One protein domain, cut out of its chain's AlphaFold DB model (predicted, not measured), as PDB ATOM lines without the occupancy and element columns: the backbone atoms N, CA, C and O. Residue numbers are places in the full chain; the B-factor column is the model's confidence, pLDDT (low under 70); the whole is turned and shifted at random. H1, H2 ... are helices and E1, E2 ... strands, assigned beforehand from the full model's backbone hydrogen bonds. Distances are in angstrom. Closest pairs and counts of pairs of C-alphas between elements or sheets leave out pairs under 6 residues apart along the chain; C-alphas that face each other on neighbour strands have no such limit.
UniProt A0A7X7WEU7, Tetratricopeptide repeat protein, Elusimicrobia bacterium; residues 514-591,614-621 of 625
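Overview. This is residues 514 to 591 and 614 to 621 of the 625 residues of the protein "Tetratricopeptide repeat protein" of Elusimicrobia bacterium (UniProt A0A7X7WEU7). What is the shape? A small sheet of three strands has H1 over one face, while H4 packs on E3 from the opposite face and H2 crosses H4 steeply. The E2-E3 loop reaches out at one side, and residues 614 to 621 lie far from it. What is it made of? The printed part has 86 residues, with H1, E1, H2, H3, E2, E3 and H4 in that order; the sheet runs E1 - E3 - E2, all antiparallel, and the class is mixed, helices and strands. It is compact, radius of gyration of the C-alphas 12.3 A, spanning 33 by 32 by 27 A.

Along the chain. Where do the elements lie? H1 is residues 514 to 520, from C-alpha 514 at (-47.884, -7.453, 19.945); E1 is 523 to 526, H2 528 to 538, 15.3 A, and H3 542 to 546. What follows? E2 is 553 to 556, E3 561 to 566, 16.9 A, and H4 574 to 589, 22.7 A, ending at C-alpha 589 (-46.700, -9.266, 50.653).

Arrangement. How do the strands pair? N 524 and O 565 of E1 and E3 are 2.8 A apart; in the hairpin E2 and E3, N 555 and O 562 are 2.9 A apart. E1, H2 H3, E2 make a split strand-helix-strand unit, E3 between its strands, with a right-handed crossover. Where are the helices? Three layers, helices on both faces of a sheet, have H4 on one face and H1 on the other; H2 and H3 only graze the sheet. H2 touches H4, whose residues 579 to 586 alone take part, at a steep tilt of 66 degrees, opposite ways, the closest C-alphas being Glu 530 and Ile 583, 7.0 A. In the four helices every O i to N i+4 pair is within hydrogen-bond range.

Size, cuts and confidence. Is it unbroken? Residues 592 to 613 are not printed; C-alphas 591 and 614 are 15.8 A apart. Where is confidence low? Residues 558 to 560 and 589 to 591 are under 70.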
ATOM      1  N   ALA A 514     -49.157  -7.654  19.260       73.06
ATOM      2  CA  ALA A 514     -47.884  -7.453  19.945       73.06
ATOM      3  C   ALA A 514     -47.918  -7.977  21.391       73.06
ATOM      4  O   ALA A 514     -46.975  -8.637  21.833       73.06
ATOM      5  N   ILE A 515     -49.027  -7.766  22.108       77.19
ATOM      6  CA  ILE A 515     -49.212  -8.260  23.480       77.19
ATOM      7  C   ILE A 515     -49.321  -9.791  23.479       77.19
ATOM      8  O   ILE A 515     -48.633 -10.459  24.252       77.19
ATOM      9  N   GLN A 516     -50.108 -10.374  22.568       78.75
ATOM     10  CA  GLN A 516     -50.240 -11.837  22.462       78.75
ATOM     11  C   GLN A 516     -48.916 -12.519  22.070       78.75
ATOM     12  O   GLN A 516     -48.588 -13.599  22.576       78.75
ATOM     13  N   SER A 517     -48.099 -11.868  21.233       82.25
ATOM     14  CA  SER A 517     -46.752 -12.350  20.917       82.25
ATOM     15  C   SER A 517     -45.817 -12.342  22.132       82.25
ATOM     16  O   SER A 517     -44.921 -13.182  22.179       82.25
ATOM     17  N   LEU A 518     -45.953 -11.408  23.076       84.31
ATOM     18  CA  LEU A 518     -45.101 -11.369  24.271       84.31
ATOM     19  C   LEU A 518     -45.540 -12.411  25.302       84.31
ATOM     20  O   LEU A 518     -44.703 -13.135  25.843       84.31
ATOM     21  N   LEU A 519     -46.851 -12.552  25.507       81.69
ATOM     22  CA  LEU A 519     -47.409 -13.551  26.420       81.69
ATOM     23  C   LEU A 519     -47.046 -14.982  25.988       81.69
ATOM     24  O   LEU A 519     -46.617 -15.788  26.814       81.69
ATOM     25  N   SER A 520     -47.129 -15.292  24.688       80.94
ATOM     26  CA  SER A 520     -46.725 -16.606  24.151       80.94
ATOM     27  C   SER A 520     -45.222 -16.886  24.278       80.94
ATOM     28  O   SER A 520     -44.824 -18.044  24.410       80.94
ATOM     29  N   LYS A 521     -44.383 -15.842  24.316       83.00
ATOM     30  CA  LYS A 521     -42.929 -15.935  24.541       83.00
ATOM     31  C   LYS A 521     -42.530 -16.057  26.019       83.00
ATOM     32  O   LYS A 521     -41.343 -16.156  26.305       83.00
ATOM     33  N   GLY A 522     -43.488 -16.095  26.951       83.69
ATOM     34  CA  GLY A 522     -43.207 -16.261  28.383       83.69
ATOM     35  C   GLY A 522     -42.941 -14.954  29.135       83.69
ATOM     36  O   GLY A 522     -42.275 -14.975  30.170       83.69
ATOM     37  N   TYR A 523     -43.464 -13.831  28.633       88.81
ATOM     38  CA  TYR A 523     -43.506 -12.566  29.365       88.81
ATOM     39  C   TYR A 523     -44.847 -12.402  30.088       88.81
ATOM     40  O   TYR A 523     -45.876 -12.895  29.629       88.81
ATOM     41  N   MET A 524     -44.841 -11.691  31.212       85.75
ATOM     42  CA  MET A 524     -46.031 -11.318  31.978       85.75
ATOM     43  C   MET A 524     -46.135  -9.797  32.097       85.75
ATOM     44  O   MET A 524     -45.120  -9.112  32.209       85.75
ATOM     45  N   GLU A 525     -47.362  -9.273  32.072       88.56
ATOM     46  CA  GLU A 525     -47.628  -7.840  32.241       88.56
ATOM     47  C   GLU A 525     -47.426  -7.424  33.708       88.56
ATOM     48  O   GLU A 525     -47.881  -8.101  34.643       88.56
ATOM     49  N   ILE A 526     -46.739  -6.297  33.896       84.75
ATOM     50  CA  ILE A 526     -46.573  -5.622  35.183       84.75
ATOM     51  C   ILE A 526     -47.091  -4.187  35.072       84.75
ATOM     52  O   ILE A 526     -46.985  -3.544  34.025       84.75
ATOM     53  N   SER A 527     -47.696  -3.696  36.148       81.50
ATOM     54  CA  SER A 527     -48.218  -2.331  36.215       81.50
ATOM     55  C   SER A 527     -47.089  -1.298  36.285       81.50
ATOM     56  O   SER A 527     -45.964  -1.600  36.680       81.50
ATOM     57  N   GLU A 528     -47.393  -0.045  35.948       82.81
ATOM     58  CA  GLU A 528     -46.432   1.056  36.083       82.81
ATOM     59  C   GLU A 528     -45.962   1.237  37.536       82.81
ATOM     60  O   GLU A 528     -44.775   1.436  37.781       82.81
ATOM     61  N   GLY A 529     -46.861   1.066  38.514       80.19
ATOM     62  CA  GLY A 529     -46.505   1.092  39.937       80.19
ATOM     63  C   GLY A 529     -45.532  -0.025  40.331       80.19
ATOM     64  O   GLY A 529     -44.584   0.222  41.073       80.19
ATOM     65  N   GLU A 530     -45.715  -1.230  39.786       83.62
ATOM     66  CA  GLU A 530     -44.807  -2.369  39.987       83.62
ATOM     67  C   GLU A 530     -43.425  -2.120  39.370       83.62
ATOM     68  O   GLU A 530     -42.408  -2.430  39.988       83.62
ATOM     69  N   TYR A 531     -43.374  -1.517  38.179       84.81
ATOM     70  CA  TYR A 531     -42.120  -1.158  37.515       84.81
ATOM     71  C   TYR A 531     -41.354  -0.059  38.270       84.81
ATOM     72  O   TYR A 531     -40.151  -0.186  38.509       84.81
ATOM     73  N   LEU A 532     -42.050   0.997  38.710       83.06
ATOM     74  CA  LEU A 532     -41.470   2.074  39.522       83.06
ATOM     75  C   LEU A 532     -40.954   1.557  40.871       83.06
ATOM     76  O   LEU A 532     -39.874   1.948  41.318       83.06
ATOM     77  N   TRP A 533     -41.702   0.652  41.509       85.19
ATOM     78  CA  TRP A 533     -41.256  -0.018  42.728       85.19
ATOM     79  C   TRP A 533     -39.989  -0.843  42.481       85.19
ATOM     80  O   TRP A 533     -39.034  -0.734  43.249       85.19
ATOM     81  N   LEU A 534     -39.937  -1.597  41.380       84.38
ATOM     82  CA  LEU A 534     -38.785  -2.420  41.026       84.38
ATOM     83  C   LEU A 534     -37.527  -1.571  40.793       84.38
ATOM     84  O   LEU A 534     -36.469  -1.925  41.307       84.38
ATOM     85  N   MET A 535     -37.632  -0.418  40.122       83.69
ATOM     86  CA  MET A 535     -36.518   0.542  40.000       83.69
ATOM     87  C   MET A 535     -36.016   1.032  41.362       83.69
ATOM     88  O   MET A 535     -34.809   1.094  41.597       83.69
ATOM     89  N   LYS A 536     -36.934   1.349  42.281       82.19
ATOM     90  CA  LYS A 536     -36.590   1.843  43.620       82.19
ATOM     91  C   LYS A 536     -35.913   0.775  44.480       82.19
ATOM     92  O   LYS A 536     -34.932   1.073  45.154       82.19
ATOM     93  N   GLU A 537     -36.429  -0.451  44.465       82.38
ATOM     94  CA  GLU A 537     -35.925  -1.537  45.310       82.38
ATOM     95  C   GLU A 537     -34.586  -2.084  44.795       82.38
ATOM     96  O   GLU A 537     -33.686  -2.397  45.575       82.38
ATOM     97  N   THR A 538     -34.429  -2.158  43.471       79.88
ATOM     98  CA  THR A 538     -33.209  -2.678  42.839       79.88
ATOM     99  C   THR A 538     -32.103  -1.635  42.675       79.88
ATOM    100  O   THR A 538     -30.967  -2.026  42.413       79.88
ATOM    101  N   GLU A 539     -32.417  -0.340  42.830       82.00
ATOM    102  CA  GLU A 539     -31.550   0.805  42.491       82.00
ATOM    103  C   GLU A 539     -31.033   0.777  41.039       82.00
ATOM    104  O   GLU A 539     -30.017   1.395  40.702       82.00
ATOM    105  N   CYS A 540     -31.721   0.051  40.155       82.69
ATOM    106  CA  CYS A 540     -31.379   0.008  38.743       82.69
ATOM    107  C   CYS A 540     -32.014   1.188  38.000       82.69
ATOM    108  O   CYS A 540     -33.223   1.405  38.129       82.69
ATOM    109  N   PRO A 541     -31.249   1.911  37.165       85.06
ATOM    110  CA  PRO A 541     -31.833   2.863  36.234       85.06
ATOM    111  C   PRO A 541     -32.657   2.129  35.163       85.06
ATOM    112  O   PRO A 541     -32.392   0.972  34.824       85.06
ATOM    113  N   ASP A 542     -33.631   2.836  34.599       84.88
ATOM    114  CA  ASP A 542     -34.521   2.380  33.525       84.88
ATOM    115  C   ASP A 542     -33.766   1.759  32.337       84.88
ATOM    116  O   ASP A 542     -34.127   0.693  31.838       84.88
ATOM    117  N   THR A 543     -32.661   2.388  31.940       84.06
ATOM    118  CA  THR A 543     -31.779   1.941  30.856       84.06
ATOM    119  C   THR A 543     -31.254   0.523  31.067       84.06
ATOM    120  O   THR A 543     -31.188  -0.246  30.110       84.06
ATOM    121  N   VAL A 544     -30.936   0.148  32.309       85.69
ATOM    122  CA  VAL A 544     -30.413  -1.183  32.652       85.69
ATOM    123  C   VAL A 544     -31.526  -2.223  32.657       85.69
ATOM    124  O   VAL A 544     -31.331  -3.321  32.145       85.69
ATOM    125  N   LEU A 545     -32.702  -1.877  33.187       86.00
ATOM    126  CA  LEU A 545     -33.841  -2.792  33.276       86.00
ATOM    127  C   LEU A 545     -34.431  -3.157  31.908       86.00
ATOM    128  O   LEU A 545     -34.861  -4.293  31.707       86.00
ATOM    129  N   ILE A 546     -34.439  -2.212  30.967       86.81
ATOM    130  CA  ILE A 546     -34.935  -2.438  29.601       86.81
ATOM    131  C   ILE A 546     -33.899  -3.201  28.760       86.81
ATOM    132  O   ILE A 546     -34.259  -3.976  27.873       86.81
ATOM    133  N   SER A 547     -32.607  -3.004  29.030       84.38
ATOM    134  CA  SER A 547     -31.527  -3.680  28.307       84.38
ATOM    135  C   SER A 547     -31.346  -5.146  28.726       84.38
ATOM    136  O   SER A 547     -31.691  -5.549  29.840       84.38
ATOM    137  N   ALA A 548     -30.763  -5.962  27.844       80.00
ATOM    138  CA  ALA A 548     -30.283  -7.288  28.228       80.00
ATOM    139  C   ALA A 548     -29.177  -7.151  29.299       80.00
ATOM    140  O   ALA A 548     -28.304  -6.293  29.145       80.00
ATOM    141  N   PRO A 549     -29.167  -7.978  30.362       79.75
ATOM    142  CA  PRO A 549     -29.907  -9.234  30.513       79.75
ATOM    143  C   PRO A 549     -31.309  -9.125  31.147       79.75
ATOM    144  O   PRO A 549     -32.024 -10.115  31.105       79.75
ATOM    145  N   CYS A 550     -31.743  -7.988  31.702       81.50
ATOM    146  CA  CYS A 550     -33.063  -7.854  32.352       81.50
ATOM    147  C   CYS A 550     -34.241  -7.890  31.357       81.50
ATOM    148  O   CYS A 550     -35.289  -8.457  31.662       81.50
ATOM    149  N   ASP A 551     -34.038  -7.311  30.171       84.00
ATOM    150  CA  ASP A 551     -34.913  -7.369  28.990       84.00
ATOM    151  C   ASP A 551     -36.406  -7.078  29.252       84.00
ATOM    152  O   ASP A 551     -37.293  -7.736  28.700       84.00
ATOM    153  N   ILE A 552     -36.709  -6.079  30.087       88.94
ATOM    154  CA  ILE A 552     -38.092  -5.628  30.284       88.94
ATOM    155  C   ILE A 552     -38.589  -4.962  28.996       88.94
ATOM    156  O   ILE A 552     -38.023  -3.977  28.520       88.94
ATOM    157  N   LYS A 553     -39.679  -5.485  28.426       88.31
ATOM    158  CA  LYS A 553     -40.286  -4.943  27.203       88.31
ATOM    159  C   LYS A 553     -41.342  -3.905  27.542       88.31
ATOM    160  O   LYS A 553     -42.168  -4.114  28.426       88.31
ATOM    161  N   THR A 554     -41.365  -2.818  26.779       87.19
ATOM    162  CA  THR A 554     -42.375  -1.764  26.906       87.19
ATOM    163  C   THR A 554     -43.186  -1.632  25.626       87.19
ATOM    164  O   THR A 554     -42.606  -1.504  24.548       87.19
ATOM    165  N   ILE A 555     -44.514  -1.608  25.737       82.88
ATOM    166  CA  ILE A 555     -45.420  -1.267  24.632       82.88
ATOM    167  C   ILE A 555     -46.062   0.079  24.955       82.88
ATOM    168  O   ILE A 555     -46.675   0.244  26.009       82.88
ATOM    169  N   LYS A 556     -45.901   1.054  24.060       79.06
ATOM    170  CA  LYS A 556     -46.430   2.408  24.231       79.06
ATOM    171  C   LYS A 556     -47.699   2.580  23.399       79.06
ATOM    172  O   LYS A 556     -47.621   2.571  22.175       79.06
ATOM    173  N   ASN A 557     -48.827   2.799  24.071       70.69
ATOM    174  CA  ASN A 557     -50.087   3.202  23.440       70.69
ATOM    175  C   ASN A 557     -50.284   4.720  23.595       70.69
ATOM    176  O   ASN A 557     -49.586   5.365  24.375       70.69
ATOM    177  N   GLU A 558     -51.257   5.302  22.887       55.19
ATOM    178  CA  GLU A 558     -51.505   6.759  22.857       55.19
ATOM    179  C   GLU A 558     -51.748   7.403  24.236       55.19
ATOM    180  O   GLU A 558     -51.629   8.620  24.367       55.19
ATOM    181  N   ARG A 559     -52.080   6.610  25.269       53.09
ATOM    182  CA  ARG A 559     -52.383   7.106  26.624       53.09
ATOM    183  C   ARG A 559     -51.564   6.475  27.757       53.09
ATOM    184  O   ARG A 559     -51.405   7.144  28.765       53.09
ATOM    185  N   ASN A 560     -51.020   5.261  27.599       69.00
ATOM    186  CA  ASN A 560     -50.339   4.509  28.668       69.00
ATOM    187  C   ASN A 560     -49.130   3.708  28.136       69.00
ATOM    188  O   ASN A 560     -49.142   3.248  26.990       69.00
ATOM    189  N   ILE A 561     -48.122   3.484  28.987       79.44
ATOM    190  CA  ILE A 561     -47.003   2.557  28.737       79.44
ATOM    191  C   ILE A 561     -47.277   1.254  29.495       79.44
ATOM    192  O   ILE A 561     -47.534   1.275  30.696       79.44
ATOM    193  N   LYS A 562     -47.222   0.120  28.796       83.69
ATOM    194  CA  LYS A 562     -47.324  -1.219  29.388       83.69
ATOM    195  C   LYS A 562     -45.946  -1.847  29.508       83.69
ATOM    196  O   LYS A 562     -45.172  -1.786  28.554       83.69
ATOM    197  N   TYR A 563     -45.676  -2.490  30.638       88.12
ATOM    198  CA  TYR A 563     -44.399  -3.130  30.942       88.12
ATOM    199  C   TYR A 563     -44.567  -4.650  30.993       88.12
ATOM    200  O   TYR A 563     -45.563  -5.160  31.506       88.12
ATOM    201  N   PHE A 564     -43.584  -5.376  30.471       90.88
ATOM    202  CA  PHE A 564     -43.591  -6.831  30.401       90.88
ATOM    203  C   PHE A 564     -42.256  -7.395  30.867       90.88
ATOM    204  O   PHE A 564     -41.203  -7.005  30.364       90.88
ATOM    205  N   ILE A 565     -42.306  -8.354  31.787       90.12
ATOM    206  CA  ILE A 565     -41.128  -9.021  32.344       90.12
ATOM    207  C   ILE A 565     -41.143 -10.512  32.015       90.12
ATOM    208  O   ILE A 565     -42.197 -11.148  32.019       90.12
ATOM    209  N   CYS A 566     -39.980 -11.072  31.702       88.81
ATOM    210  CA  CYS A 566     -39.836 -12.489  31.388       88.81
ATOM    211  C   CYS A 566     -39.868 -13.320  32.684       88.81
ATOM    212  O   CYS A 566     -39.131 -13.006  33.616       88.81
ATOM    213  N   TYR A 567     -40.704 -14.363  32.755       86.25
ATOM    214  CA  TYR A 567     -40.901 -15.153  33.987       86.25
ATOM    215  C   TYR A 567     -40.698 -16.669  33.824       86.25
ATOM    216  O   TYR A 567     -40.763 -17.412  34.800       86.25
ATOM    217  N   LYS A 568     -40.490 -17.162  32.597       84.25
ATOM    218  CA  LYS A 568     -40.426 -18.598  32.301       84.25
ATOM    219  C   LYS A 568     -38.993 -19.139  32.355       84.25
ATOM    220  O   LYS A 568     -38.131 -18.743  31.568       84.25
ATOM    221  N   GLU A 569     -38.761 -20.093  33.254       75.62
ATOM    222  CA  GLU A 569     -37.475 -20.787  33.390       75.62
ATOM    223  C   GLU A 569     -37.061 -21.462  32.066       75.62
ATOM    224  O   GLU A 569     -37.879 -22.077  31.378       75.62
ATOM    225  N   GLY A 570     -35.791 -21.301  31.674       74.69
ATOM    226  CA  GLY A 570     -35.218 -21.843  30.432       74.69
ATOM    227  C   GLY A 570     -35.342 -20.954  29.186       74.69
ATOM    228  O   GLY A 570     -34.599 -21.166  28.231       74.69
ATOM    229  N   LEU A 571     -36.226 -19.948  29.187       77.06
ATOM    230  CA  LEU A 571     -36.346 -18.949  28.108       77.06
ATOM    231  C   LEU A 571     -35.787 -17.580  28.506       77.06
ATOM    232  O   LEU A 571     -35.273 -16.851  27.661       77.06
ATOM    233  N   CYS A 572     -35.898 -17.235  29.786       82.25
ATOM    234  CA  CYS A 572     -35.460 -15.959  30.331       82.25
ATOM    235  C   CYS A 572     -34.027 -16.035  30.876       82.25
ATOM    236  O   CYS A 572     -33.562 -17.097  31.295       82.25
ATOM    237  N   SER A 573     -33.342 -14.890  30.926       84.25
ATOM    238  CA  SER A 573     -32.065 -14.757  31.636       84.25
ATOM    239  C   SER A 573     -32.242 -14.979  33.143       84.25
ATOM    240  O   SER A 573     -33.337 -14.849  33.700       84.25
ATOM    241  N   LYS A 574     -31.137 -15.278  33.831       83.31
ATOM    242  CA  LYS A 574     -31.133 -15.460  35.286       83.31
ATOM    243  C   LYS A 574     -31.554 -14.177  36.010       83.31
ATOM    244  O   LYS A 574     -32.283 -14.230  36.997       83.31
ATOM    245  N   GLU A 575     -31.132 -13.033  35.490       84.81
ATOM    246  CA  GLU A 575     -31.418 -11.702  36.014       84.81
ATOM    247  C   GLU A 575     -32.910 -11.363  35.879       84.81
ATOM    248  O   GLU A 575     -33.524 -10.921  36.850       84.81
ATOM    249  N   ALA A 576     -33.526 -11.650  34.726       84.00
ATOM    250  CA  ALA A 576     -34.960 -11.442  34.515       84.00
ATOM    251  C   ALA A 576     -35.816 -12.324  35.440       84.00
ATOM    252  O   ALA A 576     -36.815 -11.857  35.986       84.00
ATOM    253  N   LEU A 577     -35.394 -13.571  35.685       83.88
ATOM    254  CA  LEU A 577     -36.089 -14.470  36.611       83.88
ATOM    255  C   LEU A 577     -36.051 -13.951  38.054       83.88
ATOM    256  O   LEU A 577     -37.084 -13.968  38.723       83.88
ATOM    257  N   ILE A 578     -34.913 -13.417  38.512       84.31
ATOM    258  CA  ILE A 578     -34.804 -12.780  39.837       84.31
ATOM    259  C   ILE A 578     -35.785 -11.606  39.952       84.31
ATOM    260  O   ILE A 578     -36.537 -11.523  40.924       84.31
ATOM    261  N   LEU A 579     -35.826 -10.736  38.940       85.69
ATOM    262  CA  LEU A 579     -36.735  -9.590  38.909       85.69
ATOM    263  C   LEU A 579     -38.214 -10.016  38.876       85.69
ATOM    264  O   LEU A 579     -39.038  -9.444  39.589       85.69
ATOM    265  N   SER A 580     -38.556 -11.056  38.109       85.19
ATOM    266  CA  SER A 580     -39.913 -11.618  38.095       85.19
ATOM    267  C   SER A 580     -40.305 -12.203  39.460       85.19
ATOM    268  O   SER A 580     -41.444 -12.037  39.903       85.19
ATOM    269  N   GLY A 581     -39.340 -12.787  40.179       82.12
ATOM    270  CA  GLY A 581     -39.498 -13.233  41.561       82.12
ATOM    271  C   GLY A 581     -39.797 -12.079  42.519       82.12
ATOM    272  O   GLY A 581     -40.699 -12.202  43.345       82.12
ATOM    273  N   TYR A 582     -39.123 -10.932  42.369       83.88
ATOM    274  CA  TYR A 582     -39.404  -9.734  43.172       83.88
ATOM    275  C   TYR A 582     -40.819  -9.205  42.958       83.88
ATOM    276  O   TYR A 582     -41.497  -8.878  43.932       83.88
ATOM    277  N   ILE A 583     -41.296  -9.183  41.713       82.94
ATOM    278  CA  ILE A 583     -42.691  -8.839  41.410       82.94
ATOM    279  C   ILE A 583     -43.654  -9.850  42.044       82.94
ATOM    280  O   ILE A 583     -44.674  -9.457  42.612       82.94
ATOM    281  N   GLY A 584     -43.326 -11.144  42.003       81.06
ATOM    282  CA  GLY A 584     -44.089 -12.186  42.689       81.06
ATOM    283  C   GLY A 584     -44.228 -11.924  44.191       81.06
ATOM    284  O   GLY A 584     -45.342 -11.943  44.715       81.06
ATOM    285  N   SER A 585     -43.123 -11.606  44.873       75.75
ATOM    286  CA  SER A 585     -43.123 -11.246  46.299       75.75
ATOM    287  C   SER A 585     -43.878  -9.942  46.579       75.75
ATOM    288  O   SER A 585     -44.650  -9.873  47.533       75.75
ATOM    289  N   TYR A 586     -43.727  -8.924  45.725       75.56
ATOM    290  CA  TYR A 586     -44.449  -7.655  45.846       75.56
ATOM    291  C   TYR A 586     -45.968  -7.852  45.814       75.56
ATOM    292  O   TYR A 586     -46.682  -7.322  46.665       75.56
ATOM    293  N   ARG A 587     -46.455  -8.684  44.884       79.25
ATOM    294  CA  ARG A 587     -47.882  -9.018  44.745       79.25
ATOM    295  C   ARG A 587     -48.440  -9.807  45.930       79.25
ATOM    296  O   ARG A 587     -49.637  -9.721  46.192       79.25
ATOM    297  N   GLN A 588     -47.612 -10.586  46.625       70.94
ATOM    298  CA  GLN A 588     -48.044 -11.416  47.755       70.94
ATOM    299  C   GLN A 588     -48.019 -10.662  49.092       70.94
ATOM    300  O   GLN A 588     -48.970 -10.781  49.866       70.94
ATOM    301  N   ASP A 589     -46.978  -9.861  49.337       62.91
ATOM    302  CA  ASP A 589     -46.700  -9.266  50.653       62.91
ATOM    303  C   ASP A 589     -46.824  -7.730  50.695       62.91
ATOM    304  O   ASP A 589     -46.555  -7.117  51.732       62.91
ATOM    305  N   GLY A 590     -47.225  -7.088  49.590       57.62
ATOM    306  CA  GLY A 590     -47.440  -5.636  49.519       57.62
ATOM    307  C   GLY A 590     -46.155  -4.805  49.572       57.62
ATOM    308  O   GLY A 590     -46.191  -3.640  49.963       57.62
ATOM    309  N   GLY A 591     -45.012  -5.397  49.214       55.31
ATOM    310  CA  GLY A 591     -43.736  -4.682  49.132       55.31
ATOM    311  C   GLY A 591     -43.066  -4.382  50.472       55.31
ATOM    312  O   GLY A 591     -42.393  -3.358  50.592       55.31
ATOM    313  N   PHE A 614     -29.447  -5.548  43.946       79.19
ATOM    314  CA  PHE A 614     -29.417  -6.128  42.599       79.19
ATOM    315  C   PHE A 614     -28.613  -5.283  41.585       79.19
ATOM    316  O   PHE A 614     -27.838  -5.848  40.812       79.19
ATOM    317  N   CYS A 615     -28.710  -3.947  41.634       81.25
ATOM    318  CA  CYS A 615     -27.771  -3.049  40.959       81.25
ATOM    319  C   CYS A 615     -26.831  -2.340  41.947       81.25
ATOM    320  O   CYS A 615     -27.202  -2.001  43.068       81.25
ATOM    321  N   HIS A 616     -25.610  -2.054  41.493       76.75
ATOM    322  CA  HIS A 616     -24.641  -1.202  42.178       76.75
ATOM    323  C   HIS A 616     -24.032  -0.203  41.185       76.75
ATOM    324  O   HIS A 616     -23.573  -0.591  40.112       76.75
ATOM    325  N   LYS A 617     -24.036   1.098  41.522       72.19
ATOM    326  CA  LYS A 617     -23.523   2.190  40.660       72.19
ATOM    327  C   LYS A 617     -24.082   2.161  39.223       72.19
ATOM    328  O   LYS A 617     -23.360   2.420  38.263       72.19
ATOM    329  N   GLY A 618     -25.366   1.832  39.074       71.88
ATOM    330  CA  GLY A 618     -26.037   1.799  37.771       71.88
ATOM    331  C   GLY A 618     -25.655   0.616  36.875       71.88
ATOM    332  O   GLY A 618     -25.841   0.703  35.666       71.88
ATOM    333  N   ARG A 619     -25.114  -0.476  37.433       77.94
ATOM    334  CA  ARG A 619     -24.865  -1.749  36.730       77.94
ATOM    335  C   ARG A 619     -25.347  -2.932  37.568       77.94
ATOM    336  O   ARG A 619     -25.409  -2.827  38.790       77.94
ATOM    337  N   ILE A 620     -25.675  -4.048  36.918       80.56
ATOM    338  CA  ILE A 620     -26.064  -5.294  37.598       80.56
ATOM    339  C   ILE A 620     -24.867  -5.813  38.394       80.56
ATOM    340  O   ILE A 620     -23.754  -5.892  37.872       80.56
ATOM    341  N   TRP A 621     -25.084  -6.125  39.670       75.25
ATOM    342  CA  TRP A 621     -24.011  -6.561  40.551       75.25
ATOM    343  C   TRP A 621     -23.688  -8.043  40.325       75.25
ATOM    344  O   TRP A 621     -24.467  -8.926  40.678       75.25
TER     345      TRP A 621